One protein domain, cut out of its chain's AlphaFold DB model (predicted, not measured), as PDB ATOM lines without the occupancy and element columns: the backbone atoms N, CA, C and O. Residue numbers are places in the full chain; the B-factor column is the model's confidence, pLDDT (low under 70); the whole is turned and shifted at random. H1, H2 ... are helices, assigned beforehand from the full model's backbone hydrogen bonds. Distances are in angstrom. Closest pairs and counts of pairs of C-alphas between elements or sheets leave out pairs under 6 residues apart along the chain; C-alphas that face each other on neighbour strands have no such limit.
ATOM      1  N   ALA A 409      39.032 -37.473  30.114       73.75
ATOM      2  CA  ALA A 409      38.999 -37.142  31.541       73.75
ATOM      3  C   ALA A 409      38.607 -35.684  31.836       73.75
ATOM      4  O   ALA A 409      37.887 -35.430  32.801       73.75
ATOM      5  N   SER A 410      39.049 -34.724  31.019       75.81
ATOM      6  CA  SER A 410      38.687 -33.312  31.190       75.81
ATOM      7  C   SER A 410      37.197 -33.079  30.928       75.81
ATOM      8  O   SER A 410      36.519 -32.524  31.787       75.81
ATOM      9  N   ALA A 411      36.678 -33.557  29.795       75.25
ATOM     10  CA  ALA A 411      35.275 -33.416  29.412       75.25
ATOM     11  C   ALA A 411      34.336 -34.110  30.412       75.25
ATOM     12  O   ALA A 411      33.394 -33.489  30.904       75.25
ATOM     13  N   ILE A 412      34.660 -35.348  30.809       80.81
ATOM     14  CA  ILE A 412      33.924 -36.102  31.837       80.81
ATOM     15  C   ILE A 412      33.877 -35.319  33.153       80.81
ATOM     16  O   ILE A 412      32.819 -35.209  33.773       80.81
ATOM     17  N   ASN A 413      35.015 -34.783  33.603       80.62
ATOM     18  CA  ASN A 413      35.072 -34.041  34.859       80.62
ATOM     19  C   ASN A 413      34.296 -32.728  34.786       80.62
ATOM     20  O   ASN A 413      33.575 -32.424  35.733       80.62
ATOM     21  N   THR A 414      34.392 -31.985  33.682       82.44
ATOM     22  CA  THR A 414      33.609 -30.759  33.471       82.44
ATOM     23  C   THR A 414      32.113 -31.043  33.579       82.44
ATOM     24  O   THR A 414      31.428 -30.389  34.364       82.44
ATOM     25  N   TYR A 415      31.627 -32.073  32.878       81.69
ATOM     26  CA  TYR A 415      30.218 -32.464  32.934       81.69
ATOM     27  C   TYR A 415      29.795 -32.890  34.345       81.69
ATOM     28  O   TYR A 415      28.801 -32.405  34.878       81.69
ATOM     29  N   ARG A 416      30.583 -33.741  35.018       84.69
ATOM     30  CA  ARG A 416      30.277 -34.174  36.394       84.69
ATOM     31  C   ARG A 416      30.207 -33.013  37.379       84.69
ATOM     32  O   ARG A 416      29.313 -32.986  38.219       84.69
ATOM     33  N   VAL A 417      31.158 -32.083  37.300       86.06
ATOM     34  CA  VAL A 417      31.225 -30.921  38.199       86.06
ATOM     35  C   VAL A 417      29.971 -30.066  38.065       86.06
ATOM     36  O   VAL A 417      29.430 -29.649  39.088       86.06
ATOM     37  N   HIS A 418      29.489 -29.861  36.838       87.19
ATOM     38  CA  HIS A 418      28.277 -29.096  36.560       87.19
ATOM     39  C   HIS A 418      27.048 -29.669  37.282       87.19
ATOM     40  O   HIS A 418      26.475 -29.011  38.149       87.19
ATOM     41  N   PHE A 419      26.710 -30.938  37.037       86.94
ATOM     42  CA  PHE A 419      25.549 -31.581  37.673       86.94
ATOM     43  C   PHE A 419      25.677 -31.692  39.197       86.94
ATOM     44  O   PHE A 419      24.696 -31.575  39.931       86.94
ATOM     45  N   ILE A 420      26.891 -31.889  39.709       86.94
ATOM     46  CA  ILE A 420      27.122 -31.924  41.157       86.94
ATOM     47  C   ILE A 420      26.931 -30.544  41.785       86.94
ATOM     48  O   ILE A 420      26.419 -30.463  42.903       86.94
ATOM     49  N   ALA A 421      27.304 -29.469  41.089       87.06
ATOM     50  CA  ALA A 421      27.046 -28.109  41.548       87.06
ATOM     51  C   ALA A 421      25.539 -27.834  41.654       87.06
ATOM     52  O   ALA A 421      25.106 -27.295  42.673       87.06
ATOM     53  N   VAL A 422      24.740 -28.289  40.681       87.19
ATOM     54  CA  VAL A 422      23.267 -28.197  40.724       87.19
ATOM     55  C   VAL A 422      22.711 -28.843  42.000       87.19
ATOM     56  O   VAL A 422      21.941 -28.216  42.728       87.19
ATOM     57  N   ILE A 423      23.159 -30.057  42.345       89.81
ATOM     58  CA  ILE A 423      22.709 -30.726  43.580       89.81
ATOM     59  C   ILE A 423      23.185 -30.004  44.838       89.81
ATOM     60  O   ILE A 423      22.407 -29.851  45.778       89.81
ATOM     61  N   LYS A 424      24.445 -29.561  44.888       88.00
ATOM     62  CA  LYS A 424      24.979 -28.842  46.056       88.00
ATOM     63  C   LYS A 424      24.187 -27.568  46.336       88.00
ATOM     64  O   LYS A 424      23.786 -27.364  47.480       88.00
ATOM     65  N   ASN A 425      23.889 -26.789  45.296       88.50
ATOM     66  CA  ASN A 425      23.074 -25.581  45.404       88.50
ATOM     67  C   ASN A 425      21.688 -25.897  45.978       88.50
ATOM     68  O   ASN A 425      21.282 -25.278  46.957       88.50
ATOM     69  N   TYR A 426      21.009 -26.921  45.455       88.62
ATOM     70  CA  TYR A 426      19.715 -27.350  45.988       88.62
ATOM     71  C   TYR A 426      19.778 -27.749  47.469       88.62
ATOM     72  O   TYR A 426      18.928 -27.351  48.264       88.62
ATOM     73  N   LEU A 427      20.772 -28.547  47.868       88.88
ATOM     74  CA  LEU A 427      20.909 -28.979  49.261       88.88
ATOM     75  C   LEU A 427      21.169 -27.794  50.195       88.88
ATOM     76  O   LEU A 427      20.605 -27.752  51.289       88.88
ATOM     77  N   ASP A 428      21.984 -26.833  49.758       88.38
ATOM     78  CA  ASP A 428      22.265 -25.612  50.506       88.38
ATOM     79  C   ASP A 428      21.017 -24.724  50.642       88.38
ATOM     80  O   ASP A 428      20.719 -24.266  51.746       88.38
ATOM     81  N   GLU A 429      20.236 -24.551  49.571       89.81
ATOM     82  CA  GLU A 429      18.956 -23.826  49.598       89.81
ATOM     83  C   GLU A 429      17.942 -24.462  50.557       89.81
ATOM     84  O   GLU A 429      17.222 -23.763  51.271       89.81
ATOM     85  N   GLN A 430      17.908 -25.795  50.619       86.31
ATOM     86  CA  GLN A 430      17.017 -26.545  51.507       86.31
ATOM     87  C   GLN A 430      17.571 -26.720  52.933       86.31
ATOM     88  O   GLN A 430      16.954 -27.409  53.748       86.31
ATOM     89  N   CYS A 431      18.722 -26.118  53.258       85.75
ATOM     90  CA  CYS A 431      19.416 -26.283  54.541       85.75
ATOM     91  C   CYS A 431      19.681 -27.758  54.920       85.75
ATOM     92  O   CYS A 431      19.646 -28.122  56.098       85.75
ATOM     93  N   ILE A 432      19.924 -28.626  53.937       84.56
ATOM     94  CA  ILE A 432      20.188 -30.046  54.169       84.56
ATOM     95  C   ILE A 432      21.670 -30.240  54.489       84.56
ATOM     96  O   ILE A 432      22.546 -29.821  53.739       84.56
ATOM     97  N   GLU A 433      21.962 -30.919  55.598       83.81
ATOM     98  CA  GLU A 433      23.337 -31.229  55.988       83.81
ATOM     99  C   GLU A 433      23.940 -32.320  55.087       83.81
ATOM    100  O   GLU A 433      23.368 -33.398  54.917       83.81
ATOM    101  N   TYR A 434      25.124 -32.049  54.541       82.62
ATOM    102  CA  TYR A 434      25.961 -32.998  53.810       82.62
ATOM    103  C   TYR A 434      27.439 -32.680  54.072       82.62
ATOM    104  O   TYR A 434      27.780 -31.575  54.501       82.62
ATOM    105  N   ASP A 435      28.334 -33.639  53.835       74.19
ATOM    106  CA  ASP A 435      29.768 -33.420  54.033       74.19
ATOM    107  C   ASP A 435      30.352 -32.506  52.939       74.19
ATOM    108  O   ASP A 435      30.627 -32.928  51.813       74.19
ATOM    109  N   LYS A 436      30.538 -31.230  53.292       68.69
ATOM    110  CA  LYS A 436      31.088 -30.184  52.415       68.69
ATOM    111  C   LYS A 436      32.592 -30.322  52.158       68.69
ATOM    112  O   LYS A 436      33.096 -29.696  51.230       68.69
ATOM    113  N   ASN A 437      33.305 -31.120  52.957       61.47
ATOM    114  CA  ASN A 437      34.761 -31.264  52.873       61.47
ATOM    115  C   ASN A 437      35.196 -32.382  51.911       61.47
ATOM    116  O   ASN A 437      36.377 -32.477  51.574       61.47
ATOM    117  N   LEU A 438      34.262 -33.212  51.437       63.22
ATOM    118  CA  LEU A 438      34.536 -34.198  50.397       63.22
ATOM    119  C   LEU A 438      34.635 -33.502  49.033       63.22
ATOM    120  O   LEU A 438      33.636 -33.159  48.399       63.22
ATOM    121  N   VAL A 439      35.873 -33.332  48.553       54.12
ATOM    122  CA  VAL A 439      36.206 -32.939  47.170       54.12
ATOM    123  C   VAL A 439      35.938 -34.121  46.230       54.12
ATOM    124  O   VAL A 439      36.834 -34.638  45.568       54.12
ATOM    125  N   LEU A 440      34.711 -34.631  46.231       62.56
ATOM    126  CA  LEU A 440      34.309 -35.738  45.378       62.56
ATOM    127  C   LEU A 440      33.350 -35.236  44.314       62.56
ATOM    128  O   LEU A 440      32.261 -34.744  44.606       62.56
ATOM    129  N   ASN A 441      33.766 -35.414  43.064       67.12
ATOM    130  CA  ASN A 441      32.943 -35.183  41.884       67.12
ATOM    131  C   ASN A 441      32.136 -36.447  41.531       67.12
ATOM    132  O   ASN A 441      31.995 -36.790  40.357       67.12
ATOM    133  N   THR A 442      31.631 -37.167  42.539       73.50
ATOM    134  CA  THR A 442      30.878 -38.418  42.357       73.50
ATOM    135  C   THR A 442      29.833 -38.626  43.451       73.50
ATOM    136  O   THR A 442      30.087 -38.312  44.614       73.50
ATOM    137  N   PHE A 443      28.703 -39.242  43.098       81.38
ATOM    138  CA  PHE A 443      27.700 -39.715  44.055       81.38
ATOM    139  C   PHE A 443      28.044 -41.099  44.615       81.38
ATOM    140  O   PHE A 443      28.699 -41.922  43.969       81.38
ATOM    141  N   ASN A 444      27.538 -41.386  45.813       85.00
ATOM    142  CA  ASN A 444      27.496 -42.730  46.357       85.00
ATOM    143  C   ASN A 444      26.460 -43.559  45.583       85.00
ATOM    144  O   ASN A 444      25.266 -43.520  45.882       85.00
ATOM    145  N   HIS A 445      26.931 -44.330  44.605       82.06
ATOM    146  CA  HIS A 445      26.083 -45.139  43.725       82.06
ATOM    147  C   HIS A 445      25.254 -46.218  44.443       82.06
ATOM    148  O   HIS A 445      24.313 -46.728  43.851       82.06
ATOM    149  N   PHE A 446      25.554 -46.569  45.700       83.69
ATOM    150  CA  PHE A 446      24.690 -47.467  46.480       83.69
ATOM    151  C   PHE A 446      23.469 -46.754  47.067       83.69
ATOM    152  O   PHE A 446      22.451 -47.396  47.304       83.69
ATOM    153  N   LEU A 447      23.575 -45.447  47.326       87.38
ATOM    154  CA  LEU A 447      22.478 -44.636  47.863       87.38
ATOM    155  C   LEU A 447      21.654 -43.991  46.749       87.38
ATOM    156  O   LEU A 447      20.445 -43.842  46.889       87.38
ATOM    157  N   LEU A 448      22.318 -43.606  45.659       87.75
ATOM    158  CA  LEU A 448      21.717 -42.934  44.509       87.75
ATOM    159  C   LEU A 448      22.072 -43.667  43.200       87.75
ATOM    160  O   LEU A 448      22.780 -43.102  42.350       87.75
ATOM    161  N   PRO A 449      21.686 -44.951  43.048       84.81
ATOM    162  CA  PRO A 449      22.039 -45.752  41.879       84.81
ATOM    163  C   PRO A 449      21.478 -45.176  40.577       84.81
ATOM    164  O   PRO A 449      22.226 -45.062  39.603       84.81
ATOM    165  N   ARG A 450      20.206 -44.754  40.552       84.94
ATOM    166  CA  ARG A 450      19.556 -44.229  39.337       84.94
ATOM    167  C   ARG A 450      20.150 -42.882  38.947       84.94
ATOM    168  O   ARG A 450      20.530 -42.690  37.797       84.94
ATOM    169  N   THR A 451      20.342 -41.991  39.921       87.44
ATOM    170  CA  THR A 451      20.986 -40.681  39.722       87.44
ATOM    171  C   THR A 451      22.395 -40.841  39.149       87.44
ATOM    172  O   THR A 451      22.768 -40.167  38.191       87.44
ATOM    173  N   SER A 452      23.184 -41.768  39.706       85.81
ATOM    174  CA  SER A 452      24.545 -42.042  39.229       85.81
ATOM    175  C   SER A 452      24.550 -42.599  37.804       85.81
ATOM    176  O   SER A 452      25.420 -42.242  37.011       85.81
ATOM    177  N   SER A 453      23.586 -43.467  37.485       83.88
ATOM    178  CA  SER A 453      23.426 -44.073  36.162       83.88
ATOM    179  C   SER A 453      23.043 -43.035  35.102       83.88
ATOM    180  O   SER A 453      23.706 -42.938  34.074       83.88
ATOM    181  N   ILE A 454      22.052 -42.184  35.387       86.06
ATOM    182  CA  ILE A 454      21.610 -41.123  34.472       86.06
ATOM    183  C   ILE A 454      22.717 -40.104  34.202       86.06
ATOM    184  O   ILE A 454      22.950 -39.762  33.045       86.06
ATOM    185  N   LEU A 455      23.459 -39.676  35.231       86.62
ATOM    186  CA  LEU A 455      24.600 -38.779  35.029       86.62
ATOM    187  C   LEU A 455      25.634 -39.385  34.076       86.62
ATOM    188  O   LEU A 455      26.172 -38.692  33.216       86.62
ATOM    189  N   LYS A 456      25.923 -40.683  34.219       85.94
ATOM    190  CA  LYS A 456      26.818 -41.373  33.288       85.94
ATOM    191  C   LYS A 456      26.251 -41.393  31.868       85.94
ATOM    192  O   LYS A 456      27.014 -41.164  30.939       85.94
ATOM    193  N   THR A 457      24.949 -41.612  31.693       86.88
ATOM    194  CA  THR A 457      24.299 -41.545  30.375       86.88
ATOM    195  C   THR A 457      24.433 -40.180  29.727       86.88
ATOM    196  O   THR A 457      24.828 -40.131  28.570       86.88
ATOM    197  N   PHE A 458      24.194 -39.084  30.450       86.94
ATOM    198  CA  PHE A 458      24.386 -37.735  29.902       86.94
ATOM    199  C   PHE A 458      25.835 -37.484  29.478       86.94
ATOM    200  O   PHE A 458      26.092 -36.918  28.422       86.94
ATOM    201  N   ILE A 459      26.802 -38.005  30.239       87.31
ATOM    202  CA  ILE A 459      28.210 -37.970  29.829       87.31
ATOM    203  C   ILE A 459      28.425 -38.768  28.532       87.31
ATOM    204  O   ILE A 459      29.147 -38.307  27.653       87.31
ATOM    205  N   TYR A 460      27.815 -39.949  28.385       88.69
ATOM    206  CA  TYR A 460      27.891 -40.712  27.136       88.69
ATOM    207  C   TYR A 460      27.252 -39.955  25.962       88.69
ATOM    208  O   TYR A 460      27.826 -39.942  24.876       88.69
ATOM    209  N   VAL A 461      26.103 -39.310  26.179       87.44
ATOM    210  CA  VAL A 461      25.426 -38.484  25.172       87.44
ATOM    211  C   VAL A 461      26.359 -37.376  24.698       87.44
ATOM    212  O   VAL A 461      26.672 -37.309  23.514       87.44
ATOM    213  N   GLU A 462      26.901 -36.579  25.617       85.62
ATOM    214  CA  GLU A 462      27.767 -35.461  25.245       85.62
ATOM    215  C   GLU A 462      29.021 -35.902  24.479       85.62
ATOM    216  O   GLU A 462      29.452 -35.231  23.538       85.62
ATOM    217  N   LEU A 463      29.625 -37.020  24.885       86.19
ATOM    218  CA  LEU A 463      30.894 -37.471  24.321       86.19
ATOM    219  C   LEU A 463      30.756 -38.179  22.974       86.19
ATOM    220  O   LEU A 463      31.706 -38.142  22.192       86.19
ATOM    221  N   PHE A 464      29.637 -38.868  22.734       89.44
ATOM    222  CA  PHE A 464      29.544 -39.851  21.655       89.44
ATOM    223  C   PHE A 464      28.422 -39.594  20.646       89.44
ATOM    224  O   PHE A 464      28.422 -40.254  19.610       89.44
ATOM    225  N   THR A 465      27.480 -38.676  20.890       88.50
ATOM    226  CA  THR A 465      26.403 -38.385  19.925       88.50
ATOM    227  C   THR A 465      26.708 -37.165  19.064       88.50
ATOM    228  O   THR A 465      27.335 -36.195  19.512       88.50
ATOM    229  N   ASN A 466      26.236 -37.213  17.818       87.56
ATOM    230  CA  ASN A 466      26.290 -36.090  16.888       87.56
ATOM    231  C   ASN A 466      25.186 -35.052  17.181       87.56
ATOM    232  O   ASN A 466      24.359 -35.227  18.079       87.56
ATOM    233  N   SER A 467      25.182 -33.943  16.439       85.94
ATOM    234  CA  SER A 467      24.190 -32.875  16.622       85.94
ATOM    235  C   SER A 467      22.765 -33.313  16.282       85.94
ATOM    236  O   SER A 467      21.842 -32.938  16.996       85.94
ATOM    237  N   ILE A 468      22.589 -34.145  15.254       86.25
ATOM    238  CA  ILE A 468      21.272 -34.608  14.790       86.25
ATOM    239  C   ILE A 468      20.564 -35.396  15.892       86.25
ATOM    240  O   ILE A 468      19.407 -35.132  16.209       86.25
ATOM    241  N   TRP A 469      21.290 -36.291  16.559       88.44
ATOM    242  CA  TRP A 469      20.770 -37.033  17.700       88.44
ATOM    243  C   TRP A 469      20.300 -36.109  18.829       88.44
ATOM    244  O   TRP A 469      19.275 -36.355  19.465       88.44
ATOM    245  N   ARG A 470      21.052 -35.033  19.100       86.50
ATOM    246  CA  ARG A 470      20.721 -34.062  20.157       86.50
ATOM    247  C   ARG A 470      19.464 -33.271  19.811       86.50
ATOM    248  O   ARG A 470      18.646 -33.025  20.696       86.50
ATOM    249  N   ASP A 471      19.298 -32.912  18.543       86.38
ATOM    250  CA  ASP A 471      18.098 -32.241  18.048       86.38
ATOM    251  C   ASP A 471      16.871 -33.163  18.172       86.38
ATOM    252  O   ASP A 471      15.855 -32.762  18.746       86.38
ATOM    253  N   ASP A 472      16.995 -34.429  17.758       86.50
ATOM    254  CA  ASP A 472      15.949 -35.450  17.907       86.50
ATOM    255  C   ASP A 472      15.560 -35.680  19.373       86.50
ATOM    256  O   ASP A 472      14.374 -35.806  19.703       86.50
ATOM    257  N   TYR A 473      16.552 -35.716  20.266       87.31
ATOM    258  CA  TYR A 473      16.328 -35.811  21.703       87.31
ATOM    259  C   TYR A 473      15.501 -34.632  22.222       87.31
ATOM    260  O   TYR A 473      14.494 -34.858  22.895       87.31
ATOM    261  N   ASN A 474      15.876 -33.396  21.877       84.75
ATOM    262  CA  ASN A 474      15.162 -32.198  22.320       84.75
ATOM    263  C   ASN A 474      13.713 -32.187  21.823       84.75
ATOM    264  O   ASN A 474      12.805 -31.956  22.617       84.75
ATOM    265  N   ILE A 475      13.481 -32.519  20.549       85.69
ATOM    266  CA  ILE A 475      12.132 -32.575  19.958       85.69
ATOM    267  C   ILE A 475      11.255 -33.604  20.684       85.69
ATOM    268  O   ILE A 475      10.095 -33.342  21.019       85.69
ATOM    269  N   ARG A 476      11.787 -34.808  20.921       86.12
ATOM    270  CA  ARG A 476      11.039 -35.891  21.581       86.12
ATOM    271  C   ARG A 476      10.768 -35.581  23.042       86.12
ATOM    272  O   ARG A 476       9.675 -35.879  23.525       86.12
ATOM    273  N   LEU A 477      11.736 -34.972  23.717       84.00
ATOM    274  CA  LEU A 477      11.558 -34.526  25.080       84.00
ATOM    275  C   LEU A 477      10.484 -33.440  25.143       84.00
ATOM    276  O   LEU A 477       9.508 -33.628  25.854       84.00
ATOM    277  N   GLU A 478      10.567 -32.375  24.344       81.56
ATOM    278  CA  GLU A 478       9.557 -31.307  24.303       81.56
ATOM    279  C   GLU A 478       8.137 -31.875  24.133       81.56
ATOM    280  O   GLU A 478       7.207 -31.515  24.860       81.56
ATOM    281  N   LYS A 479       7.978 -32.852  23.232       84.88
ATOM    282  CA  LYS A 479       6.717 -33.575  23.055       84.88
ATOM    283  C   LYS A 479       6.253 -34.267  24.341       84.88
ATOM    284  O   LYS A 479       5.100 -34.086  24.732       84.88
ATOM    285  N   TYR A 480       7.120 -35.033  25.005       83.75
ATOM    286  CA  TYR A 480       6.802 -35.680  26.282       83.75
ATOM    287  C   TYR A 480       6.350 -34.664  27.339       83.75
ATOM    288  O   TYR A 480       5.417 -34.912  28.105       83.75
ATOM    289  N   CYS A 481       6.989 -33.502  27.371       78.62
ATOM    290  CA  CYS A 481       6.755 -32.470  28.374       78.62
ATOM    291  C   CYS A 481       5.406 -31.787  28.158       78.62
ATOM    292  O   CYS A 481       4.613 -31.666  29.092       78.62
ATOM    293  N   ASN A 482       5.096 -31.467  26.900       80.69
ATOM    294  CA  ASN A 482       3.791 -30.970  26.480       80.69
ATOM    295  C   ASN A 482       2.664 -31.966  26.809       80.69
ATOM    296  O   ASN A 482       1.605 -31.567  27.296       80.69
ATOM    297  N   GLU A 483       2.891 -33.265  26.594       83.69
ATOM    298  CA  GLU A 483       1.919 -34.320  26.914       83.69
ATOM    299  C   GLU A 483       1.699 -34.492  28.429       83.69
ATOM    300  O   GLU A 483       0.579 -34.779  28.856       83.69
ATOM    301  N   ASN A 484       2.735 -34.278  29.247       79.62
ATOM    302  CA  ASN A 484       2.690 -34.448  30.705       79.62
ATOM    303  C   ASN A 484       2.540 -33.134  31.496       79.62
ATOM    304  O   ASN A 484       2.607 -33.163  32.725       79.62
ATOM    305  N   GLN A 485       2.308 -32.002  30.822       76.69
ATOM    306  CA  GLN A 485       2.201 -30.667  31.434       76.69
ATOM    307  C   GLN A 485       3.421 -30.296  32.299       76.69
ATOM    308  O   GLN A 485       3.281 -29.708  33.371       76.69
ATOM    309  N   GLN A 486       4.618 -30.669  31.845       72.25
ATOM    310  CA  GLN A 486       5.881 -30.302  32.479       72.25
ATOM    311  C   GLN A 486       6.511 -29.118  31.740       72.25
ATOM    312  O   GLN A 486       6.567 -29.113  30.512       72.25
ATOM    313  N   GLU A 487       6.980 -28.120  32.487       66.69
ATOM    314  CA  GLU A 487       7.720 -26.984  31.934       66.69
ATOM    315  C   GLU A 487       9.219 -27.299  31.946       66.69
ATOM    316  O   GLU A 487       9.805 -27.484  33.014       66.69
ATOM    317  N   PHE A 488       9.841 -27.324  30.767       66.94
ATOM    318  CA  PHE A 488      11.295 -27.337  30.621       66.94
ATOM    319  C   PHE A 488      11.738 -26.301  29.571       66.94
ATOM    320  O   PHE A 488      10.912 -25.768  28.831       66.94
ATOM    321  N   ASP A 489      13.028 -25.967  29.557       64.88
ATOM    322  CA  ASP A 489      13.627 -24.978  28.646       64.88
ATOM    323  C   ASP A 489      13.963 -25.618  27.282       64.88
ATOM    324  O   ASP A 489      14.142 -26.829  27.172       64.88
ATOM    325  N   GLU A 490      14.102 -24.814  26.230       64.62
ATOM    326  CA  GLU A 490      14.464 -25.299  24.889       64.62
ATOM    327  C   GLU A 490      15.911 -25.836  24.808       64.62
ATOM    328  O   GLU A 490      16.268 -26.544  23.865       64.62
ATOM    329  N   LYS A 491      16.784 -25.522  25.777       73.19
ATOM    330  CA  LYS A 491      18.195 -25.949  25.756       73.19
ATOM    331  C   LYS A 491      18.418 -27.370  26.288       73.19
ATOM    332  O   LYS A 491      18.105 -27.653  27.441       73.19
ATOM    333  N   LEU A 492      19.151 -28.191  25.516       67.88
ATOM    334  CA  LEU A 492      19.562 -29.563  25.882       67.88
ATOM    335  C   LEU A 492      20.119 -29.671  27.308       67.88
ATOM    336  O   LEU A 492      19.620 -30.460  28.099       67.88
ATOM    337  N   LEU A 493      21.125 -28.864  27.660       71.75
ATOM    338  CA  LEU A 493      21.760 -28.945  28.983       71.75
ATOM    339  C   LEU A 493      20.758 -28.693  30.120       71.75
ATOM    340  O   LEU A 493      20.792 -29.369  31.143       71.75
ATOM    341  N   VAL A 494      19.837 -27.750  29.921       77.38
ATOM    342  CA  VAL A 494      18.807 -27.420  30.913       77.38
ATOM    343  C   VAL A 494      17.804 -28.570  31.037       77.38
ATOM    344  O   VAL A 494      17.390 -28.930  32.136       77.38
ATOM    345  N   ASN A 495      17.462 -29.212  29.923       76.75
ATOM    346  CA  ASN A 495      16.635 -30.414  29.903       76.75
ATOM    347  C   ASN A 495      17.267 -31.589  30.661       76.75
ATOM    348  O   ASN A 495      16.601 -32.224  31.486       76.75
ATOM    349  N   GLU A 496      18.559 -31.840  30.448       84.00
ATOM    350  CA  GLU A 496      19.302 -32.854  31.199       84.00
ATOM    351  C   GLU A 496      19.326 -32.537  32.701       84.00
ATOM    352  O   GLU A 496      19.087 -33.432  33.513       84.00
ATOM    353  N   GLU A 497      19.559 -31.275  33.090       85.50
ATOM    354  CA  GLU A 497      19.514 -30.822  34.491       85.50
ATOM    355  C   GLU A 497      18.173 -31.135  35.148       85.50
ATOM    356  O   GLU A 497      18.140 -31.657  36.265       85.50
ATOM    357  N   ASN A 498      17.071 -30.859  34.455       81.88
ATOM    358  CA  ASN A 498      15.741 -31.060  35.003       81.88
ATOM    359  C   ASN A 498      15.419 -32.548  35.220       81.88
ATOM    360  O   ASN A 498      15.002 -32.936  36.314       81.88
ATOM    361  N   ILE A 499      15.686 -33.402  34.224       83.94
ATOM    362  CA  ILE A 499      15.506 -34.860  34.344       83.94
ATOM    363  C   ILE A 499      16.410 -35.423  35.439       83.94
ATOM    364  O   ILE A 499      15.973 -36.203  36.292       83.94
ATOM    365  N   PHE A 500      17.679 -35.014  35.431       87.69
ATOM    366  CA  PHE A 500      18.649 -35.405  36.441       87.69
ATOM    367  C   PHE A 500      18.142 -35.079  37.849       87.69
ATOM    368  O   PHE A 500      18.173 -35.922  38.751       87.69
ATOM    369  N   PHE A 501      17.639 -33.860  38.026       87.50
ATOM    370  CA  PHE A 501      17.143 -33.363  39.294       87.50
ATOM    371  C   PHE A 501      15.859 -34.069  39.744       87.50
ATOM    372  O   PHE A 501      15.704 -34.378  40.929       87.50
ATOM    373  N   ASP A 502      14.957 -34.393  38.820       84.94
ATOM    374  CA  ASP A 502      13.751 -35.170  39.102       84.94
ATOM    375  C   ASP A 502      14.076 -36.564  39.637       84.94
ATOM    376  O   ASP A 502      13.535 -36.979  40.671       84.94
ATOM    377  N   VAL A 503      15.000 -37.273  38.987       86.94
ATOM    378  CA  VAL A 503      15.419 -38.605  39.439       86.94
ATOM    379  C   VAL A 503      16.154 -38.527  40.772       86.94
ATOM    380  O   VAL A 503      15.850 -39.312  41.680       86.94
ATOM    381  N   PHE A 504      17.025 -37.530  40.941       90.69
ATOM    382  CA  PHE A 504      17.678 -37.270  42.219       90.69
ATOM    383  C   PHE A 504      16.658 -37.061  43.341       90.69
ATOM    384  O   PHE A 504      16.730 -37.747  44.358       90.69
ATOM    385  N   ARG A 505      15.669 -36.172  43.169       89.25
ATOM    386  CA  ARG A 505      14.648 -35.900  44.197       89.25
ATOM    387  C   ARG A 505      13.878 -37.160  44.584       89.25
ATOM    388  O   ARG A 505      13.638 -37.389  45.773       89.25
ATOM    389  N   GLN A 506      13.518 -37.992  43.608       88.00
ATOM    390  CA  GLN A 506      12.811 -39.245  43.863       88.00
ATOM    391  C   GLN A 506      13.634 -40.206  44.726       88.00
ATOM    392  O   GLN A 506      13.111 -40.717  45.717       88.00
ATOM    393  N   GLU A 507      14.902 -40.450  44.387       89.81
ATOM    394  CA  GLU A 507      15.774 -41.328  45.180       89.81
ATOM    395  C   GLU A 507      16.092 -40.724  46.546       89.81
ATOM    396  O   GLU A 507      15.918 -41.368  47.581       89.81
ATOM    397  N   PHE A 508      16.475 -39.450  46.556       91.25
ATOM    398  CA  PHE A 508      16.877 -38.724  47.748       91.25
ATOM    399  C   PHE A 508      15.761 -38.652  48.800       91.25
ATOM    400  O   PHE A 508      16.015 -38.785  50.001       91.25
ATOM    401  N   SER A 509      14.502 -38.508  48.368       90.81
ATOM    402  CA  SER A 509      13.345 -38.486  49.272       90.81
ATOM    403  C   SER A 509      13.185 -39.777  50.083       90.81
ATOM    404  O   SER A 509      12.713 -39.724  51.220       90.81
ATOM    405  N   ARG A 510      13.634 -40.916  49.536       91.62
ATOM    406  CA  ARG A 510      13.538 -42.247  50.155       91.62
ATOM    407  C   ARG A 510      14.658 -42.523  51.160       91.62
ATOM    408  O   ARG A 510      14.538 -43.464  51.938       91.62
ATOM    409  N   LEU A 511      15.717 -41.712  51.159       91.56
ATOM    410  CA  LEU A 511      16.844 -41.852  52.078       91.56
ATOM    411  C   LEU A 511      16.494 -41.355  53.482       91.56
ATOM    412  O   LEU A 511      15.852 -40.310  53.650       91.56
ATOM    413  N   SER A 512      16.994 -42.068  54.489       90.00
ATOM    414  CA  SER A 512      16.973 -41.612  55.878       90.00
ATOM    415  C   SER A 512      17.873 -40.382  56.075       90.00
ATOM    416  O   SER A 512      18.808 -40.163  55.300       90.00
ATOM    417  N   PRO A 513      17.657 -39.577  57.132       87.06
ATOM    418  CA  PRO A 513      18.481 -38.398  57.402       87.06
ATOM    419  C   PRO A 513      19.991 -38.681  57.457       87.06
ATOM    420  O   PRO A 513      20.780 -37.873  56.983       87.06
ATOM    421  N   GLU A 514      20.399 -39.842  57.975       85.94
ATOM    422  CA  GLU A 514      21.813 -40.231  58.067       85.94
ATOM    423  C   GLU A 514      22.408 -40.677  56.727       85.94
ATOM    424  O   GLU A 514      23.590 -40.462  56.463       85.94
ATOM    425  N   GLU A 515      21.603 -41.289  55.859       88.50
ATOM    426  CA  GLU A 515      22.025 -41.641  54.499       88.50
ATOM    427  C   GLU A 515      22.163 -40.394  53.627       88.50
ATOM    428  O   GLU A 515      23.115 -40.289  52.856       88.50
ATOM    429  N   ARG A 516      21.276 -39.405  53.803       88.25
ATOM    430  CA  ARG A 516      21.334 -38.121  53.084       88.25
ATOM    431  C   ARG A 516      22.656 -37.386  53.301       88.25
ATOM    432  O   ARG A 516      23.190 -36.824  52.354       88.25
ATOM    433  N   LYS A 517      23.244 -37.470  54.499       85.25
ATOM    434  CA  LYS A 517      24.564 -36.875  54.789       85.25
ATOM    435  C   LYS A 517      25.713 -37.546  54.024       85.25
ATOM    436  O   LYS A 517      26.778 -36.955  53.870       85.25
ATOM    437  N   LYS A 518      25.504 -38.779  53.543       86.62
ATOM    438  CA  LYS A 518      26.519 -39.670  52.952       86.62
ATOM    439  C   LYS A 518      26.415 -39.807  51.432       86.62
ATOM    440  O   LYS A 518      27.118 -40.622  50.832       86.62
TER     441      LYS A 518
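What this domain is: This is residues 409 to 518 of the 571 residues of an uncharacterized protein of Hamiltosporidium magnivora (UniProt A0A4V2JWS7). H2 and H4 lie side by side as an antiparallel pair, and H1 crosses one side of that pair. H3 stands across the end where H4 begins, and residues 479 to 485 stick out there; the short H5 lies near the opposite end. The printed part has 110 residues with five named helices, H1 to H5 in chain order, and no named strand: all helix. It is compact, with a radius of gyration of the C-alphas of 14.9 A and spans of 42 by 36 by 23 A.

Where its parts are: H1 is residues 409 to 429, 30.1 A long, beginning at C-alpha 409 (38.999, -37.142, 31.541). H2, residues 449 to 464, measures 22.4 A. H3, residues 467 to 484, measures 25.7 A. H4, residues 492 to 510, measures 28.0 A and ends at C-alpha 510 (13.538, -42.247, 50.155). H5 is residues 513 to 516, 5.2 A.

How they stand to each other: H4 is the hub. It touches H2 at a shallow tilt of 14 degrees, opposite ways; their closest C-alphas, Thr 451 and Phe 504, are 5.4 A apart. H1, with residues 419 to 423 alone, touches H4 at a steep tilt of 55 degrees; the closest C-alphas, Phe 419 and Glu 497, are 6.9 A apart. H1 and H2 form a helical hairpin at 41 degrees, closest at C-alphas Ile 412 and Ile 459, 6.3 A. H3 and H4 only just touch, with 3 pairs of C-alphas within 8 A, the closest Asn 474 and Leu 492 at 6.2 A. H5 is close to H4 but not clearly touching: C-alphas Phe 508 and Arg 516 are 7.0 A apart. Every O i to N i+4 pair is within hydrogen-bond range in H1, H2 and H3, and 14 of 15 in H4; H5 is too short for one.

The domain as a whole: The C-alphas farthest apart, Ile 468 and Glu 514, are 43.6 A apart. The printed part has no cut. The link H1 to H2 is long, 19 residues. Mean pLDDT of the printed part is 82.8; residues 436 to 441, 487 to 490 and 492 are under 70.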